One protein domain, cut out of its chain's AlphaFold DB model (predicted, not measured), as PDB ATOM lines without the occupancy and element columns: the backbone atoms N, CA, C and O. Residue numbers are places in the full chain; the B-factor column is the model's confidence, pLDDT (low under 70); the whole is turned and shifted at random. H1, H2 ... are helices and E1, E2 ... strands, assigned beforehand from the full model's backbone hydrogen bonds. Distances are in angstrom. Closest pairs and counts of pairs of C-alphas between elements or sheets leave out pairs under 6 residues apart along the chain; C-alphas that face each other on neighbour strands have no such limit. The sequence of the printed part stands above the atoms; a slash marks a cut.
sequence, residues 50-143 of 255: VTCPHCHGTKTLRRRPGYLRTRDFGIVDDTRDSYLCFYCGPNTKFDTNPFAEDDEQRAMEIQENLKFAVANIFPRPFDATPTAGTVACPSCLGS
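AT A GLANCE: This is residues 50 to 143 of the 255 residues of the protein "Molecular chaperone" of Chlorella sorokiniana (UniProt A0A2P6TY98). Little regular structure: a loose, mostly looped chain, with a two-stranded hairpin, E1 and E2, whose loop, residues 63 to 81, reaches out at one end, and helix H2 at the other. E3 and the short H1 lie between. The printed part has 94 residues, in the order E1, E2, H1, H2, E3; the class is mixed, with 28 residues in named elements. The whole is loose, radius of gyration of the C-alphas 16.3 A, spanning 47 by 33 by 26 A.

HOW THE PARTS SIT: E1, residues 60 to 62, and E2, residues 82 to 84, form an antiparallel hairpin; N 61 and O 83 are within hydrogen-bond range, 2.8 A. H1, residues 93 to 96, is apart from H2, residues 104 to 118. E3, residues 134 to 136, pairs with no named strand; residues 134 to 135 pair antiparallel with 50 to 51. In H2 every O i to N i+4 pair is within range; H1 is too short for one.

IN THESE COORDINATES: E1 begins at C-alpha 60 (186.297, 81.511, 198.176). H2 is 20.7 A long. E3 ends at C-alpha 136 (197.749, 88.894, 186.798).

THE WHOLE: The C-alphas of Arg 71 and Ser 143, the two farthest apart, are 48.4 A apart. The printed part has no cut. Links E1 to E2 and H2 to E3 are long. In 31 residues, among them 89 to 102, pLDDT is under 70.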
ATOM      1  N   VAL A  50     200.014  87.478 191.083       75.75
ATOM      2  CA  VAL A  50     199.943  87.845 192.503       75.75
ATOM      3  C   VAL A  50     198.702  87.239 193.141       75.75
ATOM      4  O   VAL A  50     197.699  87.005 192.471       75.75
ATOM      5  N   THR A  51     198.733  87.006 194.452       77.38
ATOM      6  CA  THR A  51     197.525  86.626 195.200       77.38
ATOM      7  C   THR A  51     196.473  87.717 195.052       77.38
ATOM      8  O   THR A  51     196.792  88.904 195.182       77.38
ATOM      9  N   CYS A  52     195.223  87.338 194.807       77.56
ATOM     10  CA  CYS A  52     194.162  88.319 194.656       77.56
ATOM     11  C   CYS A  52     194.014  89.160 195.934       77.56
ATOM     12  O   CYS A  52     193.911  88.595 197.025       77.56
ATOM     13  N   PRO A  53     193.933  90.497 195.830       76.75
ATOM     14  CA  PRO A  53     193.767  91.364 196.993       76.75
ATOM     15  C   PRO A  53     192.393  91.237 197.663       76.75
ATOM     16  O   PRO A  53     192.241  91.711 198.782       76.75
ATOM     17  N   HIS A  54     191.407  90.636 196.985       78.75
ATOM     18  CA  HIS A  54     190.055  90.447 197.509       78.75
ATOM     19  C   HIS A  54     189.908  89.102 198.219       78.75
ATOM     20  O   HIS A  54     189.473  89.073 199.363       78.75
ATOM     21  N   CYS A  55     190.293  87.998 197.560       72.12
ATOM     22  CA  CYS A  55     190.209  86.657 198.149       72.12
ATOM     23  C   CYS A  55     191.437  86.266 198.982       72.12
ATOM     24  O   CYS A  55     191.432  85.220 199.607       72.12
ATOM     25  N   HIS A  56     192.513  87.057 198.989       73.75
ATOM     26  CA  HIS A  56     193.759  86.728 199.698       73.75
ATOM     27  C   HIS A  56     194.314  85.323 199.382       73.75
ATOM     28  O   HIS A  56     194.999  84.722 200.201       73.75
ATOM     29  N   GLY A  57     194.027  84.803 198.184       72.81
ATOM     30  CA  GLY A  57     194.436  83.466 197.751       72.81
ATOM     31  C   GLY A  57     193.466  82.334 198.099       72.81
ATOM     32  O   GLY A  57     193.614  81.257 197.541       72.81
ATOM     33  N   THR A  58     192.436  82.552 198.925       72.38
ATOM     34  CA  THR A  58     191.491  81.477 199.301       72.38
ATOM     35  C   THR A  58     190.545  81.079 198.173       72.38
ATOM     36  O   THR A  58     189.909  80.035 198.260       72.38
ATOM     37  N   LYS A  59     190.428  81.909 197.123       73.38
ATOM     38  CA  LYS A  59     189.463  81.823 196.007       73.38
ATOM     39  C   LYS A  59     187.991  81.943 196.415       73.38
ATOM     40  O   LYS A  59     187.213  82.567 195.696       73.38
ATOM     41  N   THR A  60     187.619  81.416 197.570       77.88
ATOM     42  CA  THR A  60     186.297  81.511 198.176       77.88
ATOM     43  C   THR A  60     186.272  82.617 199.229       77.88
ATOM     44  O   THR A  60     187.188  82.783 200.035       77.88
ATOM     45  N   LEU A  61     185.218  83.421 199.196       76.44
ATOM     46  CA  LEU A  61     184.889  84.441 200.181       76.44
ATOM     47  C   LEU A  61     183.704  83.956 201.010       76.44
ATOM     48  O   LEU A  61     182.815  83.277 200.500       76.44
ATOM     49  N   ARG A  62     183.659  84.316 202.292       76.25
ATOM     50  CA  ARG A  62     182.528  83.970 203.156       76.25
ATOM     51  C   ARG A  62     181.450  85.053 203.094       76.25
ATOM     52  O   ARG A  62     181.756  86.236 203.214       76.25
ATOM     53  N   ARG A  63     180.184  84.652 202.944       80.62
ATOM     54  CA  ARG A  63     179.007  85.535 203.069       80.62
ATOM     55  C   ARG A  63     178.751  85.926 204.520       80.62
ATOM     56  O   ARG A  63     178.260  87.020 204.785       80.62
ATOM     57  N   ARG A  64     179.054  85.017 205.449       72.94
ATOM     58  CA  ARG A  64     178.853  85.178 206.891       72.94
ATOM     59  C   ARG A  64     180.154  84.884 207.640       72.94
ATOM     60  O   ARG A  64     180.914  84.021 207.202       72.94
ATOM     61  N   PRO A  65     180.445  85.584 208.749       75.88
ATOM     62  CA  PRO A  65     181.547  85.191 209.616       75.88
ATOM     63  C   PRO A  65     181.309  83.755 210.102       75.88
ATOM     64  O   PRO A  65     180.186  83.408 210.469       75.88
ATOM     65  N   GLY A  66     182.353  82.923 210.067       74.69
ATOM     66  CA  GLY A  66     182.262  81.539 210.535       74.69
ATOM     67  C   GLY A  66     181.853  81.512 212.005       74.69
ATOM     68  O   GLY A  66     182.300  82.352 212.791       74.69
ATOM     69  N   TYR A  67     180.982  80.580 212.377       81.19
ATOM     70  CA  TYR A  67     180.565  80.436 213.763       81.19
ATOM     71  C   TYR A  67     181.560  79.547 214.506       81.19
ATOM     72  O   TYR A  67     182.002  78.504 214.018       81.19
ATOM     73  N   LEU A  68     181.937  79.992 215.702       84.56
ATOM     74  CA  LEU A  68     182.812  79.230 216.576       84.56
ATOM     75  C   LEU A  68     181.999  78.084 217.180       84.56
ATOM     76  O   LEU A  68     181.064  78.314 217.951       84.56
ATOM     77  N   ARG A  69     182.355  76.843 216.853       78.88
ATOM     78  CA  ARG A  69     181.760  75.681 217.504       78.88
ATOM     79  C   ARG A  69     182.386  75.550 218.885       78.88
ATOM     80  O   ARG A  69     183.541  75.166 219.023       78.88
ATOM     81  N   THR A  70     181.606  75.861 219.912       90.31
ATOM     82  CA  THR A  70     182.042  75.893 221.318       90.31
ATOM     83  C   THR A  70     182.623  74.577 221.827       90.31
ATOM     84  O   THR A  70     183.415  74.604 222.759       90.31
ATOM     85  N   ARG A  71     182.259  73.437 221.225       88.50
ATOM     86  CA  ARG A  71     182.749  72.120 221.656       88.50
ATOM     87  C   ARG A  71     184.223  71.890 221.334       88.50
ATOM     88  O   ARG A  71     184.962  71.423 222.190       88.50
ATOM     89  N   ASP A  72     184.628  72.233 220.116       89.94
ATOM     90  CA  ASP A  72     185.947  71.875 219.584       89.94
ATOM     91  C   ASP A  72     186.803  73.127 219.312       89.94
ATOM     92  O   ASP A  72     187.895  73.030 218.762       89.94
ATOM     93  N   PHE A  73     186.275  74.323 219.624       85.75
ATOM     94  CA  PHE A  73     186.811  75.639 219.240       85.75
ATOM     95  C   PHE A  73     187.120  75.788 217.738       85.75
ATOM     96  O   PHE A  73     187.742  76.761 217.313       85.75
ATOM     97  N   GLY A  74     186.645  74.847 216.923       78.75
ATOM     98  CA  GLY A  74     186.764  74.877 215.479       78.75
ATOM     99  C   GLY A  74     185.833  75.926 214.885       78.75
ATOM    100  O   GLY A  74     184.693  76.102 215.324       78.75
ATOM    101  N   ILE A  75     186.317  76.610 213.854       75.88
ATOM    102  CA  ILE A  75     185.456  77.400 212.977       75.88
ATOM    103  C   ILE A  75     184.761  76.396 212.063       75.88
ATOM    104  O   ILE A  75     185.425  75.732 211.270       75.88
ATOM    105  N   VAL A  76     183.446  76.243 212.211       73.31
ATOM    106  CA  VAL A  76     182.674  75.391 211.304       73.31
ATOM    107  C   VAL A  76     182.288  76.218 210.095       73.31
ATOM    108  O   VAL A  76     181.660  77.270 210.223       73.31
ATOM    109  N   ASP A  77     182.662  75.707 208.931       70.31
ATOM    110  CA  ASP A  77     182.298  76.280 207.650       70.31
ATOM    111  C   ASP A  77     181.158  75.485 207.031       70.31
ATOM    112  O   ASP A  77     181.285  74.290 206.773       70.31
ATOM    113  N   ASP A  78     180.042  76.166 206.771       76.56
ATOM    114  CA  ASP A  78     179.027  75.652 205.862       76.56
ATOM    115  C   ASP A  78     179.446  76.012 204.430       76.56
ATOM    116  O   ASP A  78     179.703  77.179 204.113       76.56
ATOM    117  N   THR A  79     179.523  75.017 203.547       72.25
ATOM    118  CA  THR A  79     179.907  75.222 202.142       72.25
ATOM    119  C   THR A  79     178.951  76.182 201.434       72.25
ATOM    120  O   THR A  79     179.381  76.950 200.569       72.25
ATOM    121  N   ARG A  80     177.680  76.231 201.859       80.00
ATOM    122  CA  ARG A  80     176.640  77.131 201.328       80.00
ATOM    123  C   ARG A  80     176.866  78.605 201.666       80.00
ATOM    124  O   ARG A  80     176.344  79.481 200.972       80.00
ATOM    125  N   ASP A  81     177.646  78.878 202.708       78.00
ATOM    126  CA  ASP A  81     177.968  80.233 203.162       78.00
ATOM    127  C   ASP A  81     179.239  80.791 202.508       78.00
ATOM    128  O   ASP A  81     179.607  81.946 202.742       78.00
ATOM    129  N   SER A  82     179.886  80.014 201.638       81.50
ATOM    130  CA  SER A  82     180.998  80.469 200.809       81.50
ATOM    131  C   SER A  82     180.531  80.821 199.391       81.50
ATOM    132  O   SER A  82     179.599  80.232 198.848       81.50
ATOM    133  N   TYR A  83     181.146  81.833 198.786       81.50
ATOM    134  CA  TYR A  83     180.945  82.194 197.387       81.50
ATOM    135  C   TYR A  83     182.287  82.416 196.702       81.50
ATOM    136  O   TYR A  83     183.285  82.748 197.335       81.50
ATOM    137  N   LEU A  84     182.318  82.235 195.389       78.75
ATOM    138  CA  LEU A  84     183.529  82.416 194.601       78.75
ATOM    139  C   LEU A  84     183.870  83.900 194.484       78.75
ATOM    140  O   LEU A  84     182.998  84.749 194.288       78.75
ATOM    141  N   CYS A  85     185.151  84.226 194.595       79.25
ATOM    142  CA  CYS A  85     185.592  85.594 194.424       79.25
ATOM    143  C   CYS A  85     185.515  86.014 192.956       79.25
ATOM    144  O   CYS A  85     186.272  85.526 192.120       79.25
ATOM    145  N   PHE A  86     184.666  87.002 192.675       81.44
ATOM    146  CA  PHE A  86     184.450  87.564 191.338       81.44
ATOM    147  C   PHE A  86     185.724  88.086 190.655       81.44
ATOM    148  O   PHE A  86     185.784  88.159 189.432       81.44
ATOM    149  N   TYR A  87     186.747  88.446 191.433       79.88
ATOM    150  CA  TYR A  87     187.997  89.012 190.925       79.88
ATOM    151  C   TYR A  87     189.071  87.964 190.609       79.88
ATOM    152  O   TYR A  87     190.030  88.286 189.918       79.88
ATOM    153  N   CYS A  88     188.955  86.737 191.134       71.19
ATOM    154  CA  CYS A  88     190.009  85.713 191.056       71.19
ATOM    155  C   CYS A  88     189.937  84.874 189.749       71.19
ATOM    156  O   CYS A  88     190.651  83.883 189.635       71.19
ATOM    157  N   GLY A  89     189.123  85.282 188.761       65.88
ATOM    158  CA  GLY A  89     188.944  84.590 187.474       65.88
ATOM    159  C   GLY A  89     187.947  83.420 187.522       65.88
ATOM    160  O   GLY A  89     187.376  83.150 188.581       65.88
ATOM    161  N   PRO A  90     187.684  82.750 186.379       59.38
ATOM    162  CA  PRO A  90     186.777  81.606 186.326       59.38
ATOM    163  C   PRO A  90     187.320  80.417 187.128       59.38
ATOM    164  O   PRO A  90     188.521  80.312 187.390       59.38
ATOM    165  N   ASN A  91     186.417  79.514 187.507       54.28
ATOM    166  CA  ASN A  91     186.778  78.299 188.227       54.28
ATOM    167  C   ASN A  91     187.828  77.504 187.453       54.28
ATOM    168  O   ASN A  91     187.752  77.337 186.237       54.28
ATOM    169  N   THR A  92     188.806  76.997 188.192       59.19
ATOM    170  CA  THR A  92     189.639  75.911 187.693       59.19
ATOM    171  C   THR A  92     188.797  74.642 187.754       59.19
ATOM    172  O   THR A  92     187.923  74.533 188.614       59.19
ATOM    173  N   LYS A  93     189.066  73.668 186.877       57.06
ATOM    174  CA  LYS A  93     188.369  72.364 186.853       57.06
ATOM    175  C   LYS A  93     188.195  71.767 188.265       57.06
ATOM    176  O   LYS A  93     187.113  71.285 188.596       57.06
ATOM    177  N   PHE A  94     189.215  71.945 189.106       52.22
ATOM    178  CA  PHE A  94     189.301  71.486 190.494       52.22
ATOM    179  C   PHE A  94     188.340  72.129 191.504       52.22
ATOM    180  O   PHE A  94     188.105  71.525 192.543       52.22
ATOM    181  N   ASP A  95     187.755  73.310 191.254       52.84
ATOM    182  CA  ASP A  95     186.770  73.851 192.218       52.84
ATOM    183  C   ASP A  95     185.380  73.250 192.023       52.84
ATOM    184  O   ASP A  95     184.535  73.328 192.911       52.84
ATOM    185  N   THR A  96     185.110  72.731 190.824       52.66
ATOM    186  CA  THR A  96     183.781  72.255 190.423       52.66
ATOM    187  C   THR A  96     183.693  70.744 190.320       52.66
ATOM    188  O   THR A  96     182.606  70.206 190.497       52.66
ATOM    189  N   ASN A  97     184.800  70.060 190.026       53.41
ATOM    190  CA  ASN A  97     184.809  68.612 189.904       53.41
ATOM    191  C   ASN A  97     186.080  68.025 190.545       53.41
ATOM    192  O   ASN A  97     187.152  68.140 189.947       53.41
ATOM    193  N   PRO A  98     185.973  67.397 191.731       58.38
ATOM    194  CA  PRO A  98     187.105  66.747 192.388       58.38
ATOM    195  C   PRO A  98     187.581  65.479 191.657       58.38
ATOM    196  O   PRO A  98     188.636  64.963 191.994       58.38
ATOM    197  N   PHE A  99     186.830  64.995 190.657       62.44
ATOM    198  CA  PHE A  99     187.157  63.814 189.845       62.44
ATOM    199  C   PHE A  99     187.572  64.163 188.410       62.44
ATOM    200  O   PHE A  99     187.560  63.303 187.531       62.44
ATOM    201  N   ALA A 100     187.845  65.436 188.117       63.84
ATOM    202  CA  ALA A 100     188.396  65.785 186.815       63.84
ATOM    203  C   ALA A 100     189.796  65.173 186.687       63.84
ATOM    204  O   ALA A 100     190.600  65.341 187.598       63.84
ATOM    205  N   GLU A 101     190.071  64.504 185.564       67.31
ATOM    206  CA  GLU A 101     191.413  64.009 185.242       67.31
ATOM    207  C   GLU A 101     192.430  65.138 185.429       67.31
ATOM    208  O   GLU A 101     192.260  66.240 184.883       67.31
ATOM    209  N   ASP A 102     193.436  64.862 186.257       61.78
ATOM    210  CA  ASP A 102     194.543  65.767 186.504       61.78
ATOM    211  C   ASP A 102     195.303  65.969 185.193       61.78
ATOM    212  O   ASP A 102     195.769  65.018 184.568       61.78
ATOM    213  N   ASP A 103     195.478  67.227 184.781       74.31
ATOM    214  CA  ASP A 103     196.509  67.562 183.801       74.31
ATOM    215  C   ASP A 103     197.867  67.386 184.511       74.31
ATOM    216  O   ASP A 103     198.464  68.362 184.977       74.31
ATOM    217  N   GLU A 104     198.341  66.141 184.640       76.81
ATOM    218  CA  GLU A 104     199.572  65.772 185.361       76.81
ATOM    219  C   GLU A 104     200.760  66.632 184.921       76.81
ATOM    220  O   GLU A 104     201.556  67.101 185.734       76.81
ATOM    221  N   GLN A 105     200.829  66.927 183.623       79.56
ATOM    222  CA  GLN A 105     201.854  67.781 183.037       79.56
ATOM    223  C   GLN A 105     201.840  69.200 183.624       79.56
ATOM    224  O   GLN A 105     202.883  69.745 183.978       79.56
ATOM    225  N   ARG A 106     200.655  69.781 183.816       71.69
ATOM    226  CA  ARG A 106     200.501  71.122 184.388       71.69
ATOM    227  C   ARG A 106     200.757  71.128 185.891       71.69
ATOM    228  O   ARG A 106     201.296  72.099 186.422       71.69
ATOM    229  N   ALA A 107     200.395  70.050 186.586       70.00
ATOM    230  CA  ALA A 107     200.743  69.868 187.990       70.00
ATOM    231  C   ALA A 107     202.268  69.799 188.174       70.00
ATOM    232  O   ALA A 107     202.800  70.471 189.060       70.00
ATOM    233  N   MET A 108     202.978  69.080 187.295       78.56
ATOM    234  CA  MET A 108     204.443  69.039 187.276       78.56
ATOM    235  C   MET A 108     205.055  70.420 187.008       78.56
ATOM    236  O   MET A 108     205.920  70.845 187.770       78.56
ATOM    237  N   GLU A 109     204.560  71.175 186.023       79.56
ATOM    238  CA  GLU A 109     205.023  72.549 185.752       79.56
ATOM    239  C   GLU A 109     204.852  73.472 186.971       79.56
ATOM    240  O   GLU A 109     205.743  74.257 187.314       79.56
ATOM    241  N   ILE A 110     203.713  73.367 187.667       70.25
ATOM    242  CA  ILE A 110     203.452  74.125 188.896       70.25
ATOM    243  C   ILE A 110     204.407  73.685 190.009       70.25
ATOM    244  O   ILE A 110     204.978  74.546 190.679       70.25
ATOM    245  N   GLN A 111     204.604  72.378 190.206       70.44
ATOM    246  CA  GLN A 111     205.524  71.845 191.212       70.44
ATOM    247  C   GLN A 111     206.972  72.262 190.943       70.44
ATOM    248  O   GLN A 111     207.669  72.659 191.875       70.44
ATOM    249  N   GLU A 112     207.433  72.229 189.695       77.75
ATOM    250  CA  GLU A 112     208.762  72.712 189.319       77.75
ATOM    251  C   GLU A 112     208.888  74.209 189.590       77.75
ATOM    252  O   GLU A 112     209.802  74.635 190.299       77.75
ATOM    253  N   ASN A 113     207.915  75.010 189.156       72.00
ATOM    254  CA  ASN A 113     207.865  76.434 189.477       72.00
ATOM    255  C   ASN A 113     207.864  76.705 190.988       72.00
ATOM    256  O   ASN A 113     208.388  77.735 191.417       72.00
ATOM    257  N   LEU A 114     207.278  75.818 191.795       64.25
ATOM    258  CA  LEU A 114     207.263  75.886 193.256       64.25
ATOM    259  C   LEU A 114     208.638  75.535 193.836       64.25
ATOM    260  O   LEU A 114     209.132  76.276 194.683       64.25
ATOM    261  N   LYS A 115     209.309  74.496 193.324       70.94
ATOM    262  CA  LYS A 115     210.700  74.157 193.678       70.94
ATOM    263  C   LYS A 115     211.644  75.327 193.385       70.94
ATOM    264  O   LYS A 115     212.396  75.736 194.267       70.94
ATOM    265  N   PHE A 116     211.544  75.932 192.199       66.38
ATOM    266  CA  PHE A 116     212.323  77.124 191.845       66.38
ATOM    267  C   PHE A 116     211.971  78.331 192.728       66.38
ATOM    268  O   PHE A 116     212.864  79.071 193.134       66.38
ATOM    269  N   ALA A 117     210.698  78.496 193.114       59.62
ATOM    270  CA  ALA A 117     210.287  79.541 194.055       59.62
ATOM    271  C   ALA A 117     210.916  79.375 195.438       59.62
ATOM    272  O   ALA A 117     211.400  80.351 196.008       59.62
ATOM    273  N   VAL A 118     210.895  78.151 195.973       58.84
ATOM    274  CA  VAL A 118     211.485  77.811 197.274       58.84
ATOM    275  C   VAL A 118     212.994  78.027 197.236       58.84
ATOM    276  O   VAL A 118     213.558  78.600 198.166       58.84
ATOM    277  N   ALA A 119     213.633  77.660 196.127       64.19
ATOM    278  CA  ALA A 119     215.048  77.913 195.894       64.19
ATOM    279  C   ALA A 119     215.373  79.391 195.580       64.19
ATOM    280  O   ALA A 119     216.544  79.734 195.449       64.19
ATOM    281  N   ASN A 120     214.370  80.275 195.465       58.59
ATOM    282  CA  ASN A 120     214.512  81.660 194.992       58.59
ATOM    283  C   ASN A 120     215.285  81.781 193.663       58.59
ATOM    284  O   ASN A 120     215.982  82.770 193.428       58.59
ATOM    285  N   ILE A 121     215.157  80.781 192.794       61.56
ATOM    286  CA  ILE A 121     215.769  80.775 191.469       61.56
ATOM    287  C   ILE A 121     214.792  81.448 190.507       61.56
ATOM    288  O   ILE A 121     213.663  80.992 190.317       61.56
ATOM    289  N   PHE A 122     215.244  82.548 189.913       61.09
ATOM    290  CA  PHE A 122     214.506  83.319 188.921       61.09
ATOM    291  C   PHE A 122     215.363  83.490 187.655       61.09
ATOM    292  O   PHE A 122     216.592  83.537 187.768       61.09
ATOM    293  N   PRO A 123     214.752  83.578 186.456       64.31
ATOM    294  CA  PRO A 123     213.316  83.504 186.166       64.31
ATOM    295  C   PRO A 123     212.763  82.076 186.275       64.31
ATOM    296  O   PRO A 123     213.506  81.101 186.196       64.31
ATOM    297  N   ARG A 124     211.443  81.950 186.443       69.62
ATOM    298  CA  ARG A 124     210.790  80.635 186.422       69.62
ATOM    299  C   ARG A 124     210.759  80.081 184.993       69.62
ATOM    300  O   ARG A 124     210.573  80.870 184.066       69.62
ATOM    301  N   PRO A 125     210.945  78.764 184.809       72.62
ATOM    302  CA  PRO A 125     210.999  78.158 183.481       72.62
ATOM    303  C   PRO A 125     209.645  78.151 182.766       72.62
ATOM    304  O   PRO A 125     209.619  78.320 181.550       72.62
ATOM    305  N   PHE A 126     208.538  77.995 183.501       77.12
ATOM    306  CA  PHE A 126     207.200  77.923 182.910       77.12
ATOM    307  C   PHE A 126     206.369  79.152 183.256       77.12
ATOM    308  O   PHE A 126     206.262  79.540 184.426       77.12
ATOM    309  N   ASP A 127     205.717  79.717 182.242       66.56
ATOM    310  CA  ASP A 127     204.728  80.772 182.417       66.56
ATOM    311  C   ASP A 127     203.452  80.170 183.014       66.56
ATOM    312  O   ASP A 127     202.646  79.529 182.340       66.56
ATOM    313  N   ALA A 128     203.263  80.364 184.320       64.44
ATOM    314  CA  ALA A 128     202.073  79.885 184.999       64.44
ATOM    315  C   ALA A 128     200.875  80.778 184.654       64.44
ATOM    316  O   ALA A 128     200.839  81.968 184.974       64.44
ATOM    317  N   THR A 129     199.842  80.186 184.060       63.62
ATOM    318  CA  THR A 129     198.522  80.820 183.985       63.62
ATOM    319  C   THR A 129     198.007  81.133 185.394       63.62
ATOM    320  O   THR A 129     198.258  80.334 186.301       63.62
ATOM    321  N   PRO A 130     197.234  82.215 185.590       58.12
ATOM    322  CA  PRO A 130     196.630  82.515 186.883       58.12
ATOM    323  C   PRO A 130     195.818  81.314 187.384       58.12
ATOM    324  O   PRO A 130     194.858  80.875 186.752       58.12
ATOM    325  N   THR A 131     196.250  80.756 188.511       64.50
ATOM    326  CA  THR A 131     195.590  79.663 189.223       64.50
ATOM    327  C   THR A 131     194.550  80.207 190.201       64.50
ATOM    328  O   THR A 131     194.456  81.416 190.439       64.50
ATOM    329  N   ALA A 132     193.773  79.298 190.794       63.09
ATOM    330  CA  ALA A 132     192.846  79.564 191.888       63.09
ATOM    331  C   ALA A 132     193.354  80.633 192.874       63.09
ATOM    332  O   ALA A 132     194.379  80.461 193.526       63.09
ATOM    333  N   GLY A 133     192.628  81.747 192.987       69.50
ATOM    334  CA  GLY A 133     192.941  82.784 193.972       69.50
ATOM    335  C   GLY A 133     194.093  83.725 193.598       69.50
ATOM    336  O   GLY A 133     194.429  84.615 194.389       69.50
ATOM    337  N   THR A 134     194.667  83.587 192.402       75.00
ATOM    338  CA  THR A 134     195.693  84.489 191.863       75.00
ATOM    339  C   THR A 134     195.139  85.349 190.730       75.00
ATOM    340  O   THR A 134     194.152  85.013 190.083       75.00
ATOM    341  N   VAL A 135     195.753  86.508 190.519       75.81
ATOM    342  CA  VAL A 135     195.430  87.451 189.445       75.81
ATOM    343  C   VAL A 135     196.716  87.872 188.750       75.81
ATOM    344  O   VAL A 135     197.791  87.847 189.357       75.81
ATOM    345  N   ALA A 136     196.618  88.289 187.487       79.69
ATOM    346  CA  ALA A 136     197.749  88.894 186.798       79.69
ATOM    347  C   ALA A 136     198.266  90.088 187.611       79.69
ATOM    348  O   ALA A 136     197.499  90.897 188.142       79.69
ATOM    349  N   CYS A 137     199.584  90.179 187.748       78.94
ATOM    350  CA  CYS A 137     200.200  91.265 188.484       78.94
ATOM    351  C   CYS A 137     199.841  92.595 187.809       78.94
ATOM    352  O   CYS A 137     200.145  92.771 186.636       78.94
ATOM    353  N   PRO A 138     199.273  93.579 188.520       80.75
ATOM    354  CA  PRO A 138     198.884  94.848 187.903       80.75
ATOM    355  C   PRO A 138     200.085  95.692 187.448       80.75
ATOM    356  O   PRO A 138     199.908  96.650 186.709       80.75
ATOM    357  N   SER A 139     201.302  95.368 187.900       80.69
ATOM    358  CA  SER A 139     202.521  96.097 187.526       80.69
ATOM    359  C   SER A 139     203.184  95.556 186.260       80.69
ATOM    360  O   SER A 139     203.790  96.334 185.536       80.69
ATOM    361  N   CYS A 140     203.090  94.252 185.994       79.06
ATOM    362  CA  CYS A 140     203.667  93.636 184.792       79.06
ATOM    363  C   CYS A 140     202.631  92.972 183.878       79.06
ATOM    364  O   CYS A 140     202.984  92.388 182.865       79.06
ATOM    365  N   LEU A 141     201.349  93.048 184.230       81.94
ATOM    366  CA  LEU A 141     200.219  92.513 183.468       81.94
ATOM    367  C   LEU A 141     200.340  91.020 183.120       81.94
ATOM    368  O   LEU A 141     199.790  90.574 182.121       81.94
ATOM    369  N   GLY A 142     201.039  90.240 183.947       74.00
ATOM    370  CA  GLY A 142     201.285  88.823 183.673       74.00
ATOM    371  C   GLY A 142     202.675  88.524 183.124       74.00
ATOM    372  O   GLY A 142     203.103  87.380 183.216       74.00
ATOM    373  N   SER A 143     203.421  89.515 182.625       80.94
ATOM    374  CA  SER A 143     204.756  89.258 182.086       80.94
ATOM    375  C   SER A 143     205.782  89.141 183.224       80.94
ATOM    376  O   SER A 143     205.946  90.068 184.019       80.94
TER     377      SER A 143